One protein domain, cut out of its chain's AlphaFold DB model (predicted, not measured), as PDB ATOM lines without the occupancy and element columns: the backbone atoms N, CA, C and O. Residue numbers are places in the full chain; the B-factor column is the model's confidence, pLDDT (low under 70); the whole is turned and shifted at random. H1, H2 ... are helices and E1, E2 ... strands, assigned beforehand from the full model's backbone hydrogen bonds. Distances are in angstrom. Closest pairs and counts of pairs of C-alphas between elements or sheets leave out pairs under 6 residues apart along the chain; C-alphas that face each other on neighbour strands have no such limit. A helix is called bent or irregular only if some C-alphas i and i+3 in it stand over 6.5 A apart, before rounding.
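Overview. This is residues 14 to 183 of the 197 residues of an uncharacterized protein of Gymnopus luxurians FD-317 M1 (UniProt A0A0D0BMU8). Four helices, H2, H3, H5 and H6, make an up-and-down bundle, each running against the one before it in the chain, with H3 in the middle of the domain. H1 crosses H2 and H3, short H7 lies along the later part of H3, and H4 and a small strand hairpin, E1 and E2, lie toward one end. The printed part has 170 residues with seven named helices and two named strands, in the order H1 H2 H3 E1 E2 H4 H5 H6 H7; the sheet is antiparallel and the class is mostly helix. The whole is compact, with a radius of gyration of the C-alphas of 15.9 A, and spans 47 by 37 by 33 A.

Arrangement. Begin at the hairpin of E1, residues 99 to 101, and E2, residues 104 to 106, where N 99 and O 106, 2.8 A apart, are within hydrogen-bond range. From E1 look to H7, residues 175 to 182; their closest C-alphas, of Phe 101 and Met 180, are 6.4 A apart. H7 touches residues 82 to 90 alone of H3, residues 71 to 92, at a shallow tilt of 8 degrees, closest at the C-alphas of Phe 86 and Ile 178, 5.5 A. H3 is the hub, touching five helices; it is irregular, with C-alphas 74 and 77 7.1 A apart, and has a kink of 31 degrees near residue 78. H2, residues 37 to 52, forms a helical hairpin with H3, closest at the C-alphas of Gly 42 and Ala 81, 4.3 A. H6, residues 148 to 164, touches residues 72 to 80 alone of H3, closest at the C-alphas of Val 73 and Ala 154, 5.4 A. H5, residues 127 to 140, forms a helical hairpin with H6, at a shallow tilt of 16 degrees, closest at the C-alphas of Ala 130 and Leu 161, 6.1 A. H1, residues 14 to 33, touches H2 with residues 25 to 32 alone, at a steep tilt of 48 degrees, closest at the C-alphas of Leu 28 and Ala 39, 4.7 A. H4, residues 112 to 124, touches no helix but is near H3, with the C-alphas of Leu 91 and Val 119 closest at 7.1 A. Every O i to N i+4 pair is within hydrogen-bond range in H2, H4, H5, H6 and H7; H1 has 15 of 16 and H3 16 of 18.

Along the chain. Find C-alpha 71 at (219.243, 212.221, 213.583); from there H3 runs 31.8 A to C-alpha 92. H1 starts at C-alpha 14, (224.257, 231.064, 208.935), and runs 29.4 A; H6 runs 24.4 A and H2 22.3 A. H7 ends at C-alpha 182, (228.895, 224.758, 190.340).

Size, cuts and confidence. The C-alphas farthest apart, of Asp 103 and Gly 143, are 49.0 A from each other. The printed part has no cut, and its one long link is residues 53 to 70, between H2 and H3. The mean pLDDT of the printed part is 73.6; 58 residues are under 70, among them residues 93 to 128.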
ATOM      1  N   TYR A  14     225.667 231.466 208.964       43.19
ATOM      2  CA  TYR A  14     224.257 231.064 208.935       43.19
ATOM      3  C   TYR A  14     223.478 231.510 207.677       43.19
ATOM      4  O   TYR A  14     222.454 230.921 207.354       43.19
ATOM      5  N   ASN A  15     223.936 232.541 206.956       53.88
ATOM      6  CA  ASN A  15     223.281 233.037 205.736       53.88
ATOM      7  C   ASN A  15     223.728 232.265 204.478       53.88
ATOM      8  O   ASN A  15     222.984 232.179 203.509       53.88
ATOM      9  N   LEU A  16     224.935 231.690 204.484       57.38
ATOM     10  CA  LEU A  16     225.453 230.917 203.348       57.38
ATOM     11  C   LEU A  16     224.757 229.568 203.227       57.38
ATOM     12  O   LEU A  16     224.384 229.163 202.129       57.38
ATOM     13  N   ASP A  17     224.534 228.919 204.361       55.44
ATOM     14  CA  ASP A  17     223.943 227.598 204.356       55.44
ATOM     15  C   ASP A  17     222.473 227.700 203.900       55.44
ATOM     16  O   ASP A  17     222.073 227.027 202.948       55.44
ATOM     17  N   GLY A  18     221.670 228.628 204.454       59.06
ATOM     18  CA  GLY A  18     220.270 228.858 204.035       59.06
ATOM     19  C   GLY A  18     220.114 229.098 202.524       59.06
ATOM     20  O   GLY A  18     219.137 228.680 201.893       59.06
ATOM     21  N   GLN A  19     221.123 229.716 201.908       69.94
ATOM     22  CA  GLN A  19     221.188 229.907 200.463       69.94
ATOM     23  C   GLN A  19     221.475 228.605 199.701       69.94
ATOM     24  O   GLN A  19     220.941 228.438 198.604       69.94
ATOM     25  N   ASN A  20     222.257 227.671 200.247       71.62
ATOM     26  CA  ASN A  20     222.531 226.372 199.621       71.62
ATOM     27  C   ASN A  20     221.276 225.512 199.517       71.62
ATOM     28  O   ASN A  20     220.997 224.978 198.445       71.62
ATOM     29  N   TYR A  21     220.468 225.446 200.578       78.06
ATOM     30  CA  TYR A  21     219.192 224.731 200.526       78.06
ATOM     31  C   TYR A  21     218.279 225.288 199.438       78.06
ATOM     32  O   TYR A  21     217.755 224.544 198.609       78.06
ATOM     33  N   MET A  22     218.120 226.613 199.399       82.62
ATOM     34  CA  MET A  22     217.282 227.262 198.393       82.62
ATOM     35  C   MET A  22     217.836 227.087 196.975       82.62
ATOM     36  O   MET A  22     217.052 226.977 196.032       82.62
ATOM     37  N   ARG A  23     219.164 227.022 196.810       84.25
ATOM     38  CA  ARG A  23     219.812 226.678 195.536       84.25
ATOM     39  C   ARG A  23     219.484 225.249 195.119       84.25
ATOM     40  O   ARG A  23     219.018 225.064 193.999       84.25
ATOM     41  N   THR A  24     219.653 224.273 196.013       87.81
ATOM     42  CA  THR A  24     219.298 222.869 195.757       87.81
ATOM     43  C   THR A  24     217.827 222.725 195.400       87.81
ATOM     44  O   THR A  24     217.500 222.152 194.364       87.81
ATOM     45  N   HIS A  25     216.939 223.323 196.194       90.19
ATOM     46  CA  HIS A  25     215.508 223.301 195.931       90.19
ATOM     47  C   HIS A  25     215.177 223.889 194.557       90.19
ATOM     48  O   HIS A  25     214.500 223.243 193.763       90.19
ATOM     49  N   ARG A  26     215.673 225.094 194.246       90.12
ATOM     50  CA  ARG A  26     215.397 225.765 192.969       90.12
ATOM     51  C   ARG A  26     215.924 224.965 191.783       90.12
ATOM     52  O   ARG A  26     215.196 224.778 190.813       90.12
ATOM     53  N   PHE A  27     217.159 224.478 191.865       89.50
ATOM     54  CA  PHE A  27     217.774 223.693 190.800       89.50
ATOM     55  C   PHE A  27     216.968 222.425 190.498       89.50
ATOM     56  O   PHE A  27     216.670 222.128 189.338       89.50
ATOM     57  N   LEU A  28     216.573 221.692 191.541       91.69
ATOM     58  CA  LEU A  28     215.757 220.492 191.393       91.69
ATOM     59  C   LEU A  28     214.355 220.833 190.872       91.69
ATOM     60  O   LEU A  28     213.859 220.162 189.974       91.69
ATOM     61  N   GLU A  29     213.728 221.901 191.358       93.75
ATOM     62  CA  GLU A  29     212.396 222.320 190.912       93.75
ATOM     63  C   GLU A  29     212.376 222.716 189.426       93.75
ATOM     64  O   GLU A  29     211.488 222.305 188.674       93.75
ATOM     65  N   GLU A  30     213.375 223.474 188.971       91.06
ATOM     66  CA  GLU A  30     213.511 223.864 187.568       91.06
ATOM     67  C   GLU A  30     213.703 222.649 186.658       91.06
ATOM     68  O   GLU A  30     213.052 222.544 185.615       91.06
ATOM     69  N   ASN A  31     214.541 221.692 187.054       85.50
ATOM     70  CA  ASN A  31     214.753 220.483 186.264       85.50
ATOM     71  C   ASN A  31     213.579 219.493 186.345       85.50
ATOM     72  O   ASN A  31     213.309 218.776 185.379       85.50
ATOM     73  N   ALA A  32     212.837 219.477 187.453       89.56
ATOM     74  CA  ALA A  32     211.603 218.709 187.592       89.56
ATOM     75  C   ALA A  32     210.533 219.211 186.613       89.56
ATOM     76  O   ALA A  32     209.907 218.403 185.919       89.56
ATOM     77  N   LYS A  33     210.387 220.539 186.486       91.25
ATOM     78  CA  LYS A  33     209.520 221.195 185.487       91.25
ATOM     79  C   LYS A  33     209.926 220.862 184.047       91.25
ATOM     80  O   LYS A  33     209.065 220.802 183.176       91.25
ATOM     81  N   ARG A  34     211.213 220.594 183.807       86.56
ATOM     82  CA  ARG A  34     211.762 220.141 182.513       86.56
ATOM     83  C   ARG A  34     211.634 218.628 182.278       86.56
ATOM     84  O   ARG A  34     212.098 218.134 181.260       86.56
ATOM     85  N   GLY A  35     211.009 217.888 183.195       82.62
ATOM     86  CA  GLY A  35     210.682 216.473 183.011       82.62
ATOM     87  C   GLY A  35     211.609 215.478 183.714       82.62
ATOM     88  O   GLY A  35     211.291 214.286 183.703       82.62
ATOM     89  N   SER A  36     212.672 215.923 184.394       82.69
ATOM     90  CA  SER A  36     213.605 215.026 185.095       82.69
ATOM     91  C   SER A  36     212.934 214.304 186.274       82.69
ATOM     92  O   SER A  36     212.470 214.936 187.226       82.69
ATOM     93  N   SER A  37     212.882 212.968 186.219       85.38
ATOM     94  CA  SER A  37     212.355 212.115 187.299       85.38
ATOM     95  C   SER A  37     213.200 212.210 188.566       85.38
ATOM     96  O   SER A  37     212.653 212.376 189.652       85.38
ATOM     97  N   LEU A  38     214.524 212.198 188.411       84.00
ATOM     98  CA  LEU A  38     215.487 212.394 189.491       84.00
ATOM     99  C   LEU A  38     215.243 213.711 190.231       84.00
ATOM    100  O   LEU A  38     215.187 213.749 191.459       84.00
ATOM    101  N   ALA A  39     215.038 214.788 189.471       88.00
ATOM    102  CA  ALA A  39     214.770 216.097 190.037       88.00
ATOM    103  C   ALA A  39     213.440 216.120 190.807       88.00
ATOM    104  O   ALA A  39     213.385 216.651 191.913       88.00
ATOM    105  N   ARG A  40     212.385 215.480 190.272       91.25
ATOM    106  CA  ARG A  40     211.092 215.338 190.969       91.25
ATOM    107  C   ARG A  40     211.231 214.611 192.307       91.25
ATOM    108  O   ARG A  40     210.646 215.057 193.289       91.25
ATOM    109  N   LEU A  41     211.995 213.519 192.352       90.75
ATOM    110  CA  LEU A  41     212.240 212.772 193.590       90.75
ATOM    111  C   LEU A  41     213.000 213.626 194.611       90.75
ATOM    112  O   LEU A  41     212.577 213.712 195.760       90.75
ATOM    113  N   GLY A  42     214.050 214.329 194.176       91.69
ATOM    114  CA  GLY A  42     214.804 215.248 195.032       91.69
ATOM    115  C   GLY A  42     213.933 216.363 195.627       91.69
ATOM    116  O   GLY A  42     213.973 216.580 196.836       91.69
ATOM    117  N   VAL A  43     213.092 217.023 194.816       94.00
ATOM    118  CA  VAL A  43     212.119 218.021 195.316       94.00
ATOM    119  C   VAL A  43     211.192 217.396 196.353       94.00
ATOM    120  O   VAL A  43     210.988 217.965 197.424       94.00
ATOM    121  N   LYS A  44     210.667 216.204 196.067       94.69
ATOM    122  CA  LYS A  44     209.727 215.522 196.954       94.69
ATOM    123  C   LYS A  44     210.346 215.195 198.316       94.69
ATOM    124  O   LYS A  44     209.666 215.340 199.330       94.69
ATOM    125  N   CYS A  45     211.634 214.844 198.372       93.69
ATOM    126  CA  CYS A  45     212.361 214.703 199.638       93.69
ATOM    127  C   CYS A  45     212.359 216.010 200.449       93.69
ATOM    128  O   CYS A  45     212.037 215.994 201.637       93.69
ATOM    129  N   LEU A  46     212.643 217.153 199.813       92.44
ATOM    130  CA  LEU A  46     212.648 218.466 200.476       92.44
ATOM    131  C   LEU A  46     211.251 218.884 200.963       92.44
ATOM    132  O   LEU A  46     211.092 219.382 202.080       92.44
ATOM    133  N   GLU A  47     210.219 218.653 200.151       92.31
ATOM    134  CA  GLU A  47     208.829 218.933 200.523       92.31
ATOM    135  C   GLU A  47     208.382 218.073 201.708       92.31
ATOM    136  O   GLU A  47     207.761 218.575 202.653       92.31
ATOM    137  N   LEU A  48     208.731 216.782 201.693       92.25
ATOM    138  CA  LEU A  48     208.437 215.865 202.788       92.25
ATOM    139  C   LEU A  48     209.163 216.281 204.065       92.25
ATOM    140  O   LEU A  48     208.503 216.384 205.098       92.25
ATOM    141  N   ASN A  49     210.449 216.630 203.977       90.50
ATOM    142  CA  ASN A  49     211.236 217.160 205.091       90.50
ATOM    143  C   ASN A  49     210.539 218.339 205.782       90.50
ATOM    144  O   ASN A  49     210.329 218.340 206.998       90.50
ATOM    145  N   LYS A  50     210.109 219.319 204.977       88.44
ATOM    146  CA  LYS A  50     209.396 220.506 205.455       88.44
ATOM    147  C   LYS A  50     208.049 220.144 206.079       88.44
ATOM    148  O   LYS A  50     207.720 220.659 207.145       88.44
ATOM    149  N   SER A  51     207.279 219.260 205.441       90.00
ATOM    150  CA  SER A  51     205.943 218.861 205.910       90.00
ATOM    151  C   SER A  51     205.972 218.056 207.212       90.00
ATOM    152  O   SER A  51     205.107 218.234 208.066       90.00
ATOM    153  N   LEU A  52     206.983 217.200 207.379       89.00
ATOM    154  CA  LEU A  52     207.221 216.415 208.589       89.00
ATOM    155  C   LEU A  52     207.871 217.258 209.692       89.00
ATOM    156  O   LEU A  52     207.853 216.873 210.858       89.00
ATOM    157  N   GLY A  53     208.426 218.418 209.333       88.38
ATOM    158  CA  GLY A  53     209.052 219.345 210.259       88.38
ATOM    159  C   GLY A  53     210.320 218.789 210.901       88.38
ATOM    160  O   GLY A  53     210.590 219.170 212.038       88.38
ATOM    161  N   LEU A  54     211.055 217.923 210.197       86.69
ATOM    162  CA  LEU A  54     212.243 217.219 210.696       86.69
ATOM    163  C   LEU A  54     213.417 218.176 210.963       86.69
ATOM    164  O   LEU A  54     214.005 218.157 212.048       86.69
ATOM    165  N   CYS A  55     213.673 219.084 210.021       82.56
ATOM    166  CA  CYS A  55     214.636 220.176 210.162       82.56
ATOM    167  C   CYS A  55     213.953 221.543 210.036       82.56
ATOM    168  O   CYS A  55     212.780 221.652 209.654       82.56
ATOM    169  N   ASP A  56     214.679 222.600 210.388       77.44
ATOM    170  CA  ASP A  56     214.292 223.959 210.017       77.44
ATOM    171  C   ASP A  56     214.479 224.148 208.502       77.44
ATOM    172  O   ASP A  56     215.491 223.743 207.950       77.44
ATOM    173  N   ALA A  57     213.512 224.740 207.802       64.44
ATOM    174  CA  ALA A  57     213.646 224.978 206.363       64.44
ATOM    175  C   ALA A  57     214.662 226.089 206.043       64.44
ATOM    176  O   ALA A  57     215.226 226.099 204.951       64.44
ATOM    177  N   GLU A  58     214.890 227.016 206.976       70.94
ATOM    178  CA  GLU A  58     215.908 228.066 206.861       70.94
ATOM    179  C   GLU A  58     217.288 227.567 207.313       70.94
ATOM    180  O   GLU A  58     218.313 228.094 206.881       70.94
ATOM    181  N   MET A  59     217.312 226.520 208.149       71.12
ATOM    182  CA  MET A  59     218.525 225.846 208.622       71.12
ATOM    183  C   MET A  59     218.404 224.308 208.543       71.12
ATOM    184  O   MET A  59     218.350 223.640 209.574       71.12
ATOM    185  N   PRO A  60     218.348 223.712 207.342       65.69
ATOM    186  CA  PRO A  60     218.053 222.287 207.133       65.69
ATOM    187  C   PRO A  60     219.103 221.304 207.652       65.69
ATOM    188  O   PRO A  60     218.790 220.131 207.833       65.69
ATOM    189  N   TRP A  61     220.310 221.772 207.956       67.69
ATOM    190  CA  TRP A  61     221.344 221.033 208.701       67.69
ATOM    191  C   TRP A  61     221.112 221.046 210.219       67.69
ATOM    192  O   TRP A  61     221.758 220.296 210.948       67.69
ATOM    193  N   VAL A  62     220.199 221.879 210.722       76.69
ATOM    194  CA  VAL A  62     219.796 221.888 212.129       76.69
ATOM    195  C   VAL A  62     218.591 220.968 212.294       76.69
ATOM    196  O   VAL A  62     217.439 221.343 212.056       76.69
ATOM    197  N   VAL A  63     218.879 219.745 212.739       80.31
ATOM    198  CA  VAL A  63     217.866 218.787 213.190       80.31
ATOM    199  C   VAL A  63     217.089 219.410 214.345       80.31
ATOM    200  O   VAL A  63     217.682 219.893 215.318       80.31
ATOM    201  N   LYS A  64     215.753 219.416 214.271       81.12
ATOM    202  CA  LYS A  64     214.968 219.934 215.398       81.12
ATOM    203  C   LYS A  64     215.190 219.061 216.625       81.12
ATOM    204  O   LYS A  64     215.303 217.843 216.532       81.12
ATOM    205  N   THR A  65     215.153 219.682 217.798       81.81
ATOM    206  CA  THR A  65     215.423 219.027 219.089       81.81
ATOM    207  C   THR A  65     214.615 217.747 219.318       81.81
ATOM    208  O   THR A  65     215.136 216.785 219.877       81.81
ATOM    209  N   ASN A  66     213.372 217.700 218.828       80.31
ATOM    210  CA  ASN A  66     212.489 216.531 218.916       80.31
ATOM    211  C   ASN A  66     213.010 215.291 218.168       80.31
ATOM    212  O   ASN A  66     212.571 214.181 218.467       80.31
ATOM    213  N   TYR A  67     213.936 215.473 217.227       80.94
ATOM    214  CA  TYR A  67     214.491 214.428 216.370       80.94
ATOM    215  C   TYR A  67     215.977 214.170 216.624       80.94
ATOM    216  O   TYR A  67     216.562 213.339 215.950       80.94
ATOM    217  N   LEU A  68     216.593 214.793 217.637       81.62
ATOM    218  CA  LEU A  68     218.011 214.562 217.967       81.62
ATOM    219  C   LEU A  68     218.342 213.102 218.318       81.62
ATOM    220  O   LEU A  68     219.502 212.718 218.282       81.62
ATOM    221  N   LYS A  69     217.340 212.303 218.706       82.56
ATOM    222  CA  LYS A  69     217.492 210.863 218.982       82.56
ATOM    223  C   LYS A  69     217.372 209.979 217.733       82.56
ATOM    224  O   LYS A  69     217.553 208.779 217.865       82.56
ATOM    225  N   PHE A  70     216.982 210.574 216.611       86.44
ATOM    226  CA  PHE A  70     216.717 209.942 215.320       86.44
ATOM    227  C   PHE A  70     217.293 210.859 214.233       86.44
ATOM    228  O   PHE A  70     216.579 211.372 213.364       86.44
ATOM    229  N   ASP A  71     218.567 211.213 214.395       84.00
ATOM    230  CA  ASP A  71     219.243 212.221 213.583       84.00
ATOM    231  C   ASP A  71     219.289 211.804 212.113       84.00
ATOM    232  O   ASP A  71     218.999 212.624 211.243       84.00
ATOM    233  N   VAL A  72     219.510 210.517 211.843       88.94
ATOM    234  CA  VAL A  72     219.507 209.954 210.490       88.94
ATOM    235  C   VAL A  72     218.151 210.130 209.812       88.94
ATOM    236  O   VAL A  72     218.095 210.593 208.672       88.94
ATOM    237  N   VAL A  73     217.043 209.846 210.511       89.75
ATOM    238  CA  VAL A  73     215.682 210.105 209.998       89.75
ATOM    239  C   VAL A  73     215.516 211.573 209.613       89.75
ATOM    240  O   VAL A  73     214.896 211.877 208.592       89.75
ATOM    241  N   ALA A  74     216.061 212.482 210.422       88.06
ATOM    242  CA  ALA A  74     215.928 213.910 210.188       88.06
ATOM    243  C   ALA A  74     216.799 214.420 209.031       88.06
ATOM    244  O   ALA A  74     216.366 215.306 208.298       88.06
ATOM    245  N   THR A  75     217.996 213.865 208.835       89.06
ATOM    246  CA  THR A  75     218.937 214.332 207.804       89.06
ATOM    247  C   THR A  75     218.765 213.642 206.453       89.06
ATOM    248  O   THR A  75     219.093 214.239 205.425       89.06
ATOM    249  N   LEU A  76     218.219 212.421 206.424       90.81
ATOM    250  CA  LEU A  76     218.041 211.611 205.211       90.81
ATOM    251  C   LEU A  76     217.360 212.355 204.041       90.81
ATOM    252  O   LEU A  76     217.846 212.243 202.914       90.81
ATOM    253  N   PRO A  77     216.284 213.146 204.237       91.62
ATOM    254  CA  PRO A  77     215.664 213.875 203.129       91.62
ATOM    255  C   PRO A  77     216.592 214.898 202.462       91.62
ATOM    256  O   PRO A  77     216.547 215.073 201.244       91.62
ATOM    257  N   ILE A  78     217.407 215.594 203.261       90.69
ATOM    258  CA  ILE A  78     218.343 216.615 202.774       90.69
ATOM    259  C   ILE A  78     219.492 215.948 202.031       90.69
ATOM    260  O   ILE A  78     219.847 216.376 200.934       90.69
ATOM    261  N   ASP A  79     220.021 214.869 202.599       88.25
ATOM    262  CA  ASP A  79     221.067 214.067 201.979       88.25
ATOM    263  C   ASP A  79     220.640 213.532 200.601       88.25
ATOM    264  O   ASP A  79     221.307 213.762 199.590       88.25
ATOM    265  N   ALA A  80     219.451 212.928 200.534       89.25
ATOM    266  CA  ALA A  80     218.850 212.440 199.298       89.25
ATOM    267  C   ALA A  80     218.696 213.545 198.237       89.25
ATOM    268  O   ALA A  80     219.009 213.342 197.061       89.25
ATOM    269  N   ALA A  81     218.236 214.732 198.640       90.81
ATOM    270  CA  ALA A  81     218.071 215.861 197.731       90.81
ATOM    271  C   ALA A  81     219.413 216.421 197.233       90.81
ATOM    272  O   ALA A  81     219.546 216.726 196.046       90.81
ATOM    273  N   ASN A  82     220.420 216.518 198.103       87.31
ATOM    274  CA  ASN A  82     221.761 216.964 197.722       87.31
ATOM    275  C   ASN A  82     222.412 215.995 196.735       87.31
ATOM    276  O   ASN A  82     222.943 216.423 195.711       87.31
ATOM    277  N   LYS A  83     222.283 214.690 196.974       85.62
ATOM    278  CA  LYS A  83     222.730 213.658 196.037       85.62
ATOM    279  C   LYS A  83     222.011 213.748 194.688       85.62
ATOM    280  O   LYS A  83     222.664 213.738 193.647       85.62
ATOM    281  N   ALA A  84     220.690 213.944 194.680       85.44
ATOM    282  CA  ALA A  84     219.938 214.162 193.442       85.44
ATOM    283  C   ALA A  84     220.412 215.415 192.679       85.44
ATOM    284  O   ALA A  84     220.556 215.373 191.455       85.44
ATOM    285  N   HIS A  85     220.686 216.515 193.388       86.62
ATOM    286  CA  HIS A  85     221.209 217.748 192.799       86.62
ATOM    287  C   HIS A  85     222.589 217.517 192.200       86.62
ATOM    288  O   HIS A  85     222.789 217.805 191.024       86.62
ATOM    289  N   PHE A  86     223.516 216.962 192.975       81.69
ATOM    290  CA  PHE A  86     224.872 216.692 192.523       81.69
ATOM    291  C   PHE A  86     224.880 215.822 191.266       81.69
ATOM    292  O   PHE A  86     225.471 216.211 190.263       81.69
ATOM    293  N   CYS A  87     224.164 214.696 191.274       77.00
ATOM    294  CA  CYS A  87     224.134 213.786 190.132       77.00
ATOM    295  C   CYS A  87     223.530 214.440 188.891       77.00
ATOM    296  O   CYS A  87     224.068 214.309 187.796       77.00
ATOM    297  N   LEU A  88     222.444 215.196 189.050       79.31
ATOM    298  CA  LEU A  88     221.859 215.932 187.937       79.31
ATOM    299  C   LEU A  88     222.788 217.037 187.425       79.31
ATOM    300  O   LEU A  88     222.914 217.224 186.220       79.31
ATOM    301  N   GLY A  89     223.469 217.742 188.324       78.19
ATOM    302  CA  GLY A  89     224.490 218.722 187.980       78.19
ATOM    303  C   GLY A  89     225.629 218.104 187.181       78.19
ATOM    304  O   GLY A  89     225.992 218.635 186.137       78.19
ATOM    305  N   ALA A  90     226.137 216.956 187.627       71.88
ATOM    306  CA  ALA A  90     227.209 216.224 186.968       71.88
ATOM    307  C   ALA A  90     226.783 215.706 185.585       71.88
ATOM    308  O   ALA A  90     227.572 215.746 184.652       71.88
ATOM    309  N   LEU A  91     225.520 215.298 185.415       71.12
ATOM    310  CA  LEU A  91     224.967 214.931 184.104       71.12
ATOM    311  C   LEU A  91     224.917 216.117 183.132       71.12
ATOM    312  O   LEU A  91     225.156 215.957 181.936       71.12
ATOM    313  N   LEU A  92     224.574 217.303 183.635       72.25
ATOM    314  CA  LEU A  92     224.479 218.523 182.829       72.25
ATOM    315  C   LEU A  92     225.856 219.138 182.539       72.25
ATOM    316  O   LEU A  92     226.049 219.804 181.518       72.25
ATOM    317  N   LEU A  93     226.821 218.918 183.430       64.94
ATOM    318  CA  LEU A  93     228.190 219.394 183.321       64.94
ATOM    319  C   LEU A  93     229.055 218.331 182.655       64.94
ATOM    320  O   LEU A  93     229.558 217.423 183.296       64.94
ATOM    321  N   ASN A  94     229.232 218.483 181.343       54.78
ATOM    322  CA  ASN A  94     230.063 217.623 180.497       54.78
ATOM    323  C   ASN A  94     231.383 217.174 181.208       54.78
ATOM    324  O   ASN A  94     232.068 218.046 181.756       54.78
ATOM    325  N   PRO A  95     231.777 215.880 181.165       49.53
ATOM    326  CA  PRO A  95     232.712 215.214 182.102       49.53
ATOM    327  C   PRO A  95     234.141 215.754 182.175       49.53
ATOM    328  O   PRO A  95     234.896 215.433 183.085       49.53
ATOM    329  N   SER A  96     234.562 216.529 181.184       46.41
ATOM    330  CA  SER A  96     235.973 216.749 180.867       46.41
ATOM    331  C   SER A  96     236.600 217.962 181.559       46.41
ATOM    332  O   SER A  96     237.566 218.540 181.054       46.41
ATOM    333  N   LYS A  97     236.074 218.396 182.710       48.44
ATOM    334  CA  LYS A  97     236.526 219.641 183.346       48.44
ATOM    335  C   LYS A  97     237.209 219.405 184.684       48.44
ATOM    336  O   LYS A  97     236.616 218.932 185.638       48.44
ATOM    337  N   LYS A  98     238.472 219.829 184.757       49.97
ATOM    338  CA  LYS A  98     239.159 220.115 186.020       49.97
ATOM    339  C   LYS A  98     238.488 221.337 186.649       49.97
ATOM    340  O   LYS A  98     238.316 222.351 185.972       49.97
ATOM    341  N   PHE A  99     238.113 221.236 187.918       49.50
ATOM    342  CA  PHE A  99     237.375 222.263 188.643       49.50
ATOM    343  C   PHE A  99     238.333 223.019 189.572       49.50
ATOM    344  O   PHE A  99     238.768 222.477 190.589       49.50
ATOM    345  N   PRO A 100     238.712 224.265 189.261       44.75
ATOM    346  CA  PRO A 100     239.431 225.080 190.224       44.75
ATOM    347  C   PRO A 100     238.456 225.576 191.300       44.75
ATOM    348  O   PRO A 100     237.411 226.151 190.991       44.75
ATOM    349  N   PHE A 101     238.813 225.369 192.564       43.62
ATOM    350  CA  PHE A 101     238.114 225.900 193.728       43.62
ATOM    351  C   PHE A 101     239.144 226.603 194.618       43.62
ATOM    352  O   PHE A 101     240.016 225.963 195.205       43.62
ATOM    353  N   GLN A 102     239.041 227.933 194.701       59.94
ATOM    354  CA  GLN A 102     240.056 228.796 195.326       59.94
ATOM    355  C   GLN A 102     241.447 228.595 194.682       59.94
ATOM    356  O   GLN A 102     241.544 228.596 193.456       59.94
ATOM    357  N   ASP A 103     242.502 228.414 195.486       41.69
ATOM    358  CA  ASP A 103     243.886 228.176 195.035       41.69
ATOM    359  C   ASP A 103     244.174 226.696 194.710       41.69
ATOM    360  O   ASP A 103     245.313 226.320 194.427       41.69
ATOM    361  N   MET A 104     243.159 225.828 194.765       37.41
ATOM    362  CA  MET A 104     243.289 224.395 194.514       37.41
ATOM    363  C   MET A 104     242.598 224.020 193.204       37.41
ATOM    364  O   MET A 104     241.461 224.405 192.941       37.41
ATOM    365  N   THR A 105     243.280 223.236 192.367       40.06
ATOM    366  CA  THR A 105     242.650 222.608 191.199       40.06
ATOM    367  C   THR A 105     242.216 221.208 191.586       40.06
ATOM    368  O   THR A 105     243.051 220.316 191.708       40.06
ATOM    369  N   PHE A 106     240.913 221.017 191.771       40.31
ATOM    370  CA  PHE A 106     240.336 219.694 191.944       40.31
ATOM    371  C   PHE A 106     240.112 219.113 190.556       40.31
ATOM    372  O   PHE A 106     239.186 219.476 189.828       40.31
ATOM    373  N   ALA A 107     241.007 218.223 190.150       37.12
ATOM    374  CA  ALA A 107     240.715 217.346 189.040       37.12
ATOM    375  C   ALA A 107     239.761 216.282 189.585       37.12
ATOM    376  O   ALA A 107     240.195 215.316 190.202       37.12
ATOM    377  N   VAL A 108     238.455 216.485 189.404       38.97
ATOM    378  CA  VAL A 108     237.539 215.348 189.457       38.97
ATOM    379  C   VAL A 108     237.729 214.646 188.118       38.97
ATOM    380  O   VAL A 108     237.028 214.912 187.146       38.97
ATOM    381  N   GLU A 109     238.812 213.870 188.027       34.97
ATOM    382  CA  GLU A 109     239.040 212.957 186.915       34.97
ATOM    383  C   GLU A 109     238.041 211.830 187.085       34.97
ATOM    384  O   GLU A 109     238.312 210.785 187.665       34.97
ATOM    385  N   PHE A 110     236.835 212.076 186.595       39.97
ATOM    386  CA  PHE A 110     235.991 210.963 186.267       39.97
ATOM    387  C   PHE A 110     236.638 210.301 185.051       39.97
ATOM    388  O   PHE A 110     236.684 210.905 183.978       39.97
ATOM    389  N   ASP A 111     237.194 209.099 185.217       40.81
ATOM    390  CA  ASP A 111     237.518 208.248 184.072       40.81
ATOM    391  C   ASP A 111     236.266 208.236 183.188       40.81
ATOM    392  O   ASP A 111     235.194 207.886 183.665       40.81
ATOM    393  N   GLU A 112     236.355 208.704 181.942       42.09
ATOM    394  CA  GLU A 112     235.195 208.830 181.051       42.09
ATOM    395  C   GLU A 112     234.432 207.505 180.929       42.09
ATOM    396  O   GLU A 112     233.209 207.517 180.789       42.09
ATOM    397  N   SER A 113     235.131 206.368 181.046       42.12
ATOM    398  CA  SER A 113     234.534 205.033 181.052       42.12
ATOM    399  C   SER A 113     233.823 204.708 182.369       42.12
ATOM    400  O   SER A 113     232.768 204.072 182.353       42.12
ATOM    401  N   GLU A 114     234.334 205.200 183.497       43.91
ATOM    402  CA  GLU A 114     233.675 205.091 184.793       43.91
ATOM    403  C   GLU A 114     232.541 206.101 184.907       43.91
ATOM    404  O   GLU A 114     231.468 205.686 185.296       43.91
ATOM    405  N   LEU A 115     232.671 207.374 184.511       44.88
ATOM    406  CA  LEU A 115     231.551 208.320 184.509       44.88
ATOM    407  C   LEU A 115     230.446 207.842 183.581       44.88
ATOM    408  O   LEU A 115     229.285 207.903 183.959       44.88
ATOM    409  N   GLN A 116     230.781 207.351 182.385       44.53
ATOM    410  CA  GLN A 116     229.777 206.735 181.536       44.53
ATOM    411  C   GLN A 116     229.167 205.531 182.232       44.53
ATOM    412  O   GLN A 116     227.956 205.459 182.211       44.53
ATOM    413  N   LYS A 117     229.905 204.657 182.927       45.09
ATOM    414  CA  LYS A 117     229.288 203.613 183.769       45.09
ATOM    415  C   LYS A 117     228.468 204.170 184.933       45.09
ATOM    416  O   LYS A 117     227.432 203.595 185.207       45.09
ATOM    417  N   TRP A 118     228.867 205.254 185.595       49.69
ATOM    418  CA  TRP A 118     228.180 205.887 186.724       49.69
ATOM    419  C   TRP A 118     226.868 206.470 186.251       49.69
ATOM    420  O   TRP A 118     225.814 206.067 186.713       49.69
ATOM    421  N   VAL A 119     226.933 207.342 185.253       50.22
ATOM    422  CA  VAL A 119     225.800 207.915 184.538       50.22
ATOM    423  C   VAL A 119     224.938 206.814 183.939       50.22
ATOM    424  O   VAL A 119     223.729 206.891 184.056       50.22
ATOM    425  N   LEU A 120     225.507 205.748 183.381       44.28
ATOM    426  CA  LEU A 120     224.757 204.628 182.816       44.28
ATOM    427  C   LEU A 120     224.126 203.744 183.906       44.28
ATOM    428  O   LEU A 120     222.991 203.354 183.733       44.28
ATOM    429  N   ILE A 121     224.750 203.480 185.056       47.97
ATOM    430  CA  ILE A 121     224.151 202.776 186.214       47.97
ATOM    431  C   ILE A 121     223.033 203.630 186.835       47.97
ATOM    432  O   ILE A 121     221.974 203.126 187.227       47.97
ATOM    433  N   PHE A 122     223.251 204.942 186.876       50.34
ATOM    434  CA  PHE A 122     222.320 205.939 187.383       50.34
ATOM    435  C   PHE A 122     221.122 206.146 186.440       50.34
ATOM    436  O   PHE A 122     219.997 206.302 186.911       50.34
ATOM    437  N   LEU A 123     221.350 206.105 185.121       50.38
ATOM    438  CA  LEU A 123     220.338 206.202 184.065       50.38
ATOM    439  C   LEU A 123     219.657 204.858 183.756       50.38
ATOM    440  O   LEU A 123     218.528 204.883 183.274       50.38
ATOM    441  N   LEU A 124     220.309 203.711 183.999       43.81
ATOM    442  CA  LEU A 124     219.785 202.394 183.616       43.81
ATOM    443  C   LEU A 124     219.040 201.641 184.721       43.81
ATOM    444  O   LEU A 124     218.154 200.891 184.327       43.81
ATOM    445  N   ASP A 125     219.310 201.778 186.036       51.88
ATOM    446  CA  ASP A 125     218.447 201.045 187.003       51.88
ATOM    447  C   ASP A 125     218.515 201.366 188.521       51.88
ATOM    448  O   ASP A 125     217.645 200.904 189.262       51.88
ATOM    449  N   GLY A 126     219.508 202.108 189.042       53.78
ATOM    450  CA  GLY A 126     219.792 202.101 190.496       53.78
ATOM    451  C   GLY A 126     219.290 203.291 191.331       53.78
ATOM    452  O   GLY A 126     218.612 203.114 192.347       53.78
ATOM    453  N   SER A 127     219.656 204.516 190.944       60.47
ATOM    454  CA  SER A 127     219.471 205.699 191.803       60.47
ATOM    455  C   SER A 127     218.028 206.190 191.939       60.47
ATOM    456  O   SER A 127     217.630 206.489 193.071       60.47
ATOM    457  N   PRO A 128     217.202 206.212 190.871       65.88
ATOM    458  CA  PRO A 128     215.787 206.528 191.018       65.88
ATOM    459  C   PRO A 128     215.108 205.606 192.030       65.88
ATOM    460  O   PRO A 128     214.387 206.103 192.879       65.88
ATOM    461  N   ARG A 129     215.431 204.303 192.037       77.94
ATOM    462  CA  ARG A 129     214.856 203.340 192.991       77.94
ATOM    463  C   ARG A 129     215.259 203.631 194.435       77.94
ATOM    464  O   ARG A 129     214.415 203.610 195.318       77.94
ATOM    465  N   ALA A 130     216.538 203.921 194.695       80.62
ATOM    466  CA  ALA A 130     216.983 204.272 196.047       80.62
ATOM    467  C   ALA A 130     216.300 205.557 196.556       80.62
ATOM    468  O   ALA A 130     215.865 205.614 197.704       80.62
ATOM    469  N   LEU A 131     216.137 206.560 195.688       83.50
ATOM    470  CA  LEU A 131     215.405 207.785 196.012       83.50
ATOM    471  C   LEU A 131     213.890 207.562 196.140       83.50
ATOM    472  O   LEU A 131     213.264 208.165 197.004       83.50
ATOM    473  N   GLU A 132     213.293 206.691 195.329       87.69
ATOM    474  CA  GLU A 132     211.890 206.274 195.440       87.69
ATOM    475  C   GLU A 132     211.622 205.564 196.764       87.69
ATOM    476  O   GLU A 132     210.597 205.821 197.396       87.69
ATOM    477  N   ASP A 133     212.550 204.724 197.219       87.62
ATOM    478  CA  ASP A 133     212.456 204.045 198.507       87.62
ATOM    479  C   ASP A 133     212.564 205.036 199.669       87.62
ATOM    480  O   ASP A 133     211.795 204.946 200.626       87.62
ATOM    481  N   VAL A 134     213.439 206.042 199.559       89.56
ATOM    482  CA  VAL A 134     213.521 207.146 200.531       89.56
ATOM    483  C   VAL A 134     212.231 207.963 200.542       89.56
ATOM    484  O   VAL A 134     211.672 208.209 201.606       89.56
ATOM    485  N   VAL A 135     211.706 208.349 199.378       92.19
ATOM    486  CA  VAL A 135     210.422 209.059 199.283       92.19
ATOM    487  C   VAL A 135     209.301 208.227 199.905       92.19
ATOM    488  O   VAL A 135     208.539 208.749 200.717       92.19
ATOM    489  N   SER A 136     209.225 206.936 199.579       92.06
ATOM    490  CA  SER A 136     208.216 206.017 200.113       92.06
ATOM    491  C   SER A 136     208.331 205.880 201.632       92.06
ATOM    492  O   SER A 136     207.326 205.904 202.344       92.06
ATOM    493  N   PHE A 137     209.554 205.780 202.154       93.75
ATOM    494  CA  PHE A 137     209.823 205.788 203.587       93.75
ATOM    495  C   PHE A 137     209.297 207.070 204.245       93.75
ATOM    496  O   PHE A 137     208.509 206.993 205.189       93.75
ATOM    497  N   LEU A 138     209.645 208.240 203.706       92.38
ATOM    498  CA  LEU A 138     209.232 209.540 204.240       92.38
ATOM    499  C   LEU A 138     207.712 209.756 204.179       92.38
ATOM    500  O   LEU A 138     207.124 210.304 205.111       92.38
ATOM    501  N   GLU A 139     207.046 209.299 203.120       92.75
ATOM    502  CA  GLU A 139     205.582 209.325 203.035       92.75
ATOM    503  C   GLU A 139     204.937 208.480 204.139       92.75
ATOM    504  O   GLU A 139     203.971 208.921 204.771       92.75
ATOM    505  N   ASN A 140     205.516 207.314 204.432       91.50
ATOM    506  CA  ASN A 140     205.048 206.409 205.478       91.50
ATOM    507  C   ASN A 140     205.301 206.920 206.906       91.50
ATOM    508  O   ASN A 140     204.684 206.406 207.842       91.50
ATOM    509  N   LEU A 141     206.156 207.930 207.099       89.75
ATOM    510  CA  LEU A 141     206.363 208.565 208.408       89.75
ATOM    511  C   LEU A 141     205.195 209.457 208.837       89.75
ATOM    512  O   LEU A 141     205.050 209.752 210.025       89.75
ATOM    513  N   ARG A 142     204.345 209.897 207.902       86.31
ATOM    514  CA  ARG A 142     203.230 210.799 208.214       86.31
ATOM    515  C   ARG A 142     202.294 210.170 209.246       86.31
ATOM    516  O   ARG A 142     201.680 209.136 209.009       86.31
ATOM    517  N   GLY A 143     202.178 210.821 210.405       79.88
ATOM    518  CA  GLY A 143     201.320 210.367 211.502       79.88
ATOM    519  C   GLY A 143     201.848 209.157 212.280       79.88
ATOM    520  O   GLY A 143     201.145 208.666 213.162       79.88
ATOM    521  N   ARG A 144     203.070 208.679 212.000       85.12
ATOM    522  CA  ARG A 144     203.715 207.625 212.792       85.12
ATOM    523  C   ARG A 144     204.522 208.211 213.944       85.12
ATOM    524  O   ARG A 144     205.130 209.273 213.837       85.12
ATOM    525  N   LYS A 145     204.552 207.476 215.054       86.19
ATOM    526  CA  LYS A 145     205.483 207.736 216.153       86.19
ATOM    527  C   LYS A 145     206.835 207.121 215.797       86.19
ATOM    528  O   LYS A 145     206.874 205.963 215.401       86.19
ATOM    529  N   LEU A 146     207.908 207.894 215.948       87.12
ATOM    530  CA  LEU A 146     209.265 207.412 215.707       87.12
ATOM    531  C   LEU A 146     209.713 206.429 216.794       87.12
ATOM    532  O   LEU A 146     209.402 206.609 217.977       87.12
ATOM    533  N   ASP A 147     210.452 205.413 216.370       88.19
ATOM    534  CA  ASP A 147     211.077 204.399 217.208       88.19
ATOM    535  C   ASP A 147     212.422 203.956 216.604       88.19
ATOM    536  O   ASP A 147     212.817 204.406 215.528       88.19
ATOM    537  N   HIS A 148     213.131 203.072 217.305       86.31
ATOM    538  CA  HIS A 148     214.440 202.578 216.872       86.31
ATOM    539  C   HIS A 148     214.401 201.771 215.568       86.31
ATOM    540  O   HIS A 148     215.406 201.717 214.866       86.31
ATOM    541  N   ASN A 149     213.267 201.156 215.220       90.12
ATOM    542  CA  ASN A 149     213.157 200.416 213.963       90.12
ATOM    543  C   ASN A 149     213.085 201.381 212.776       90.12
ATOM    544  O   ASN A 149     213.663 201.112 211.729       90.12
ATOM    545  N   ILE A 150     212.386 202.507 212.946       90.31
ATOM    546  CA  ILE A 150     212.312 203.563 211.931       90.31
ATOM    547  C   ILE A 150     213.689 204.187 211.686       90.31
ATOM    548  O   ILE A 150     214.034 204.469 210.542       90.31
ATOM    549  N   ASP A 151     214.471 204.375 212.743       90.12
ATOM    550  CA  ASP A 151     215.815 204.942 212.647       90.12
ATOM    551  C   ASP A 151     216.797 203.993 211.950       90.12
ATOM    552  O   ASP A 151     217.462 204.385 210.995       90.12
ATOM    553  N   ALA A 152     216.784 202.707 212.318       89.88
ATOM    554  CA  ALA A 152     217.580 201.681 211.643       89.88
ATOM    555  C   ALA A 152     217.215 201.538 210.151       89.88
ATOM    556  O   ALA A 152     218.076 201.291 209.306       89.88
ATOM    557  N   GLU A 153     215.938 201.709 209.802       91.94
ATOM    558  CA  GLU A 153     215.508 201.717 208.404       91.94
ATOM    559  C   GLU A 153     216.017 202.958 207.655       91.94
ATOM    560  O   GLU A 153     216.445 202.847 206.504       91.94
ATOM    561  N   ALA A 154     216.036 204.128 208.304       90.75
ATOM    562  CA  ALA A 154     216.632 205.334 207.736       90.75
ATOM    563  C   ALA A 154     218.144 205.175 207.514       90.75
ATOM    564  O   ALA A 154     218.637 205.552 206.453       90.75
ATOM    565  N   GLU A 155     218.868 204.560 208.454       92.06
ATOM    566  CA  GLU A 155     220.288 204.211 208.301       92.06
ATOM    567  C   GLU A 155     220.525 203.284 207.111       92.06
ATOM    568  O   GLU A 155     221.393 203.544 206.277       92.06
ATOM    569  N   ARG A 156     219.708 202.234 206.975       92.00
ATOM    570  CA  ARG A 156     219.783 201.304 205.843       92.00
ATOM    571  C   ARG A 156     219.576 202.020 204.507       92.00
ATOM    572  O   ARG A 156     220.258 201.716 203.527       92.00
ATOM    573  N   LEU A 157     218.637 202.964 204.450       89.12
ATOM    574  CA  LEU A 157     218.374 203.765 203.253       89.12
ATOM    575  C   LEU A 157     219.503 204.760 202.962       89.12
ATOM    576  O   LEU A 157     219.887 204.896 201.802       89.12
ATOM    577  N   ALA A 158     220.065 205.399 203.989       87.62
ATOM    578  CA  ALA A 158     221.221 206.281 203.853       87.62
ATOM    579  C   ALA A 158     222.433 205.516 203.302       87.62
ATOM    580  O   ALA A 158     223.032 205.932 202.314       87.62
ATOM    581  N   GLN A 159     222.736 204.344 203.866       84.81
ATOM    582  CA  GLN A 159     223.812 203.488 203.377       84.81
ATOM    583  C   GLN A 159     223.584 203.080 201.918       84.81
ATOM    584  O   GLN A 159     224.498 203.148 201.100       84.81
ATOM    585  N   ARG A 160     222.352 202.711 201.558       82.88
ATOM    586  CA  ARG A 160     222.028 202.361 200.174       82.88
ATOM    587  C   ARG A 160     222.175 203.546 199.214       82.88
ATOM    588  O   ARG A 160     222.580 203.341 198.073       82.88
ATOM    589  N   LEU A 161     221.853 204.769 199.640       77.62
ATOM    590  CA  LEU A 161     222.114 205.970 198.841       77.62
ATOM    591  C   LEU A 161     223.614 206.168 198.594       77.62
ATOM    592  O   LEU A 161     223.988 206.505 197.476       77.62
ATOM    593  N   GLU A 162     224.460 205.927 199.596       76.62
ATOM    594  CA  GLU A 162     225.921 205.988 199.443       76.62
ATOM    595  C   GLU A 162     226.456 204.884 198.517       76.62
ATOM    596  O   GLU A 162     227.306 205.131 197.668       76.62
ATOM    597  N   GLU A 163     225.932 203.661 198.624       71.62
ATOM    598  CA  GLU A 163     226.364 202.528 197.791       71.62
ATOM    599  C   GLU A 163     226.011 202.704 196.310       71.62
ATOM    600  O   GLU A 163     226.745 202.255 195.431       71.62
ATOM    601  N   VAL A 164     224.877 203.346 196.020       64.38
ATOM    602  CA  VAL A 164     224.427 203.593 194.642       64.38
ATOM    603  C   VAL A 164     225.108 204.824 194.038       64.38
ATOM    604  O   VAL A 164     225.191 204.947 192.815       64.38
ATOM    605  N   ILE A 165     225.602 205.733 194.877       59.84
ATOM    606  CA  ILE A 165     226.218 206.992 194.464       59.84
ATOM    607  C   ILE A 165     227.655 207.007 194.982       59.84
ATOM    608  O   ILE A 165     227.995 207.730 195.914       59.84
ATOM    609  N   ILE A 166     228.502 206.173 194.376       54.66
ATOM    610  CA  ILE A 166     229.901 206.068 194.788       54.66
ATOM    611  C   ILE A 166     230.667 207.244 194.191       54.66
ATOM    612  O   ILE A 166     230.884 207.334 192.983       54.66
ATOM    613  N   VAL A 167     231.116 208.132 195.064       50.34
ATOM    614  CA  VAL A 167     232.306 208.939 194.804       50.34
ATOM    615  C   VAL A 167     233.460 208.251 195.527       50.34
ATOM    616  O   VAL A 167     233.220 207.539 196.506       50.34
ATOM    617  N   GLU A 168     234.696 208.357 195.026       48.03
ATOM    618  CA  GLU A 168     235.867 207.787 195.712       48.03
ATOM    619  C   GLU A 168     235.789 208.038 197.226       48.03
ATOM    620  O   GLU A 168     235.369 209.114 197.643       48.03
ATOM    621  N   ARG A 169     236.167 207.034 198.034       43.69
ATOM    622  CA  ARG A 169     235.827 206.890 199.471       43.69
ATOM    623  C   ARG A 169     236.121 208.098 200.375       43.69
ATOM    624  O   ARG A 169     235.630 208.127 201.501       43.69
ATOM    625  N   ASP A 170     236.871 209.078 199.888       51.34
ATOM    626  CA  ASP A 170     237.247 210.290 200.609       51.34
ATOM    627  C   ASP A 170     236.413 211.531 200.225       51.34
ATOM    628  O   ASP A 170     236.598 212.600 200.810       51.34
ATOM    629  N   PHE A 171     235.468 211.414 199.284       55.97
ATOM    630  CA  PHE A 171     234.620 212.517 198.833       55.97
ATOM    631  C   PHE A 171     233.148 212.285 199.191       55.97
ATOM    632  O   PHE A 171     232.471 211.424 198.635       55.97
ATOM    633  N   ARG A 172     232.627 213.090 200.122       66.38
ATOM    634  CA  ARG A 172     231.206 213.075 200.497       66.38
ATOM    635  C   ARG A 172     230.412 214.008 199.593       66.38
ATOM    636  O   ARG A 172     230.797 215.164 199.421       66.38
ATOM    637  N   ILE A 173     229.283 213.535 199.065       70.12
ATOM    638  CA  ILE A 173     228.340 214.397 198.345       70.12
ATOM    639  C   ILE A 173     227.506 215.165 199.365       70.12
ATOM    640  O   ILE A 173     226.476 214.696 199.844       70.12
ATOM    641  N   ASP A 174     227.967 216.365 199.678       72.25
ATOM    642  CA  ASP A 174     227.266 217.339 200.498       72.25
ATOM    643  C   ASP A 174     227.123 218.678 199.748       72.25
ATOM    644  O   ASP A 174     227.390 218.803 198.549       72.25
ATOM    645  N   GLU A 175     226.689 219.720 200.450       70.94
ATOM    646  CA  GLU A 175     226.549 221.055 199.866       70.94
ATOM    647  C   GLU A 175     227.867 221.624 199.338       70.94
ATOM    648  O   GLU A 175     227.857 222.380 198.367       70.94
ATOM    649  N   LYS A 176     229.009 221.255 199.928       70.31
ATOM    650  CA  LYS A 176     230.319 221.701 199.447       70.31
ATOM    651  C   LYS A 176     230.663 221.008 198.141       70.31
ATOM    652  O   LYS A 176     231.135 221.681 197.232       70.31
ATOM    653  N   ALA A 177     230.360 219.719 198.006       70.88
ATOM    654  CA  ALA A 177     230.507 219.014 196.733       70.88
ATOM    655  C   ALA A 177     229.685 219.675 195.613       70.88
ATOM    656  O   ALA A 177     230.187 219.884 194.507       70.88
ATOM    657  N   ILE A 178     228.449 220.082 195.917       72.50
ATOM    658  CA  ILE A 178     227.594 220.848 194.997       72.50
ATOM    659  C   ILE A 178     228.230 222.208 194.677       72.50
ATOM    660  O   ILE A 178     228.371 222.569 193.510       72.50
ATOM    661  N   GLN A 179     228.651 222.972 195.686       70.38
ATOM    662  CA  GLN A 179     229.316 224.259 195.467       70.38
ATOM    663  C   GLN A 179     230.570 224.117 194.599       70.38
ATOM    664  O   GLN A 179     230.787 224.943 193.719       70.38
ATOM    665  N   MET A 180     231.375 223.076 194.810       66.44
ATOM    666  CA  MET A 180     232.555 222.786 193.998       66.44
ATOM    667  C   MET A 180     232.166 222.527 192.542       66.44
ATOM    668  O   MET A 180     232.733 223.156 191.647       66.44
ATOM    669  N   LEU A 181     231.148 221.693 192.315       67.56
ATOM    670  CA  LEU A 181     230.627 221.370 190.988       67.56
ATOM    671  C   LEU A 181     230.131 222.619 190.231       67.56
ATOM    672  O   LEU A 181     230.369 222.761 189.032       67.56
ATOM    673  N   PHE A 182     229.493 223.558 190.935       67.38
ATOM    674  CA  PHE A 182     228.895 224.758 190.340       67.38
ATOM    675  C   PHE A 182     229.733 226.039 190.468       67.38
ATOM    676  O   PHE A 182     229.352 227.066 189.911       67.38
ATOM    677  N   SER A 183     230.899 225.990 191.118       61.94
ATOM    678  CA  SER A 183     231.780 227.144 191.379       61.94
ATOM    679  C   SER A 183     232.225 227.913 190.123       61.94
ATOM    680  O   SER A 183     232.585 229.087 190.204       61.94
TER     681      SER A 183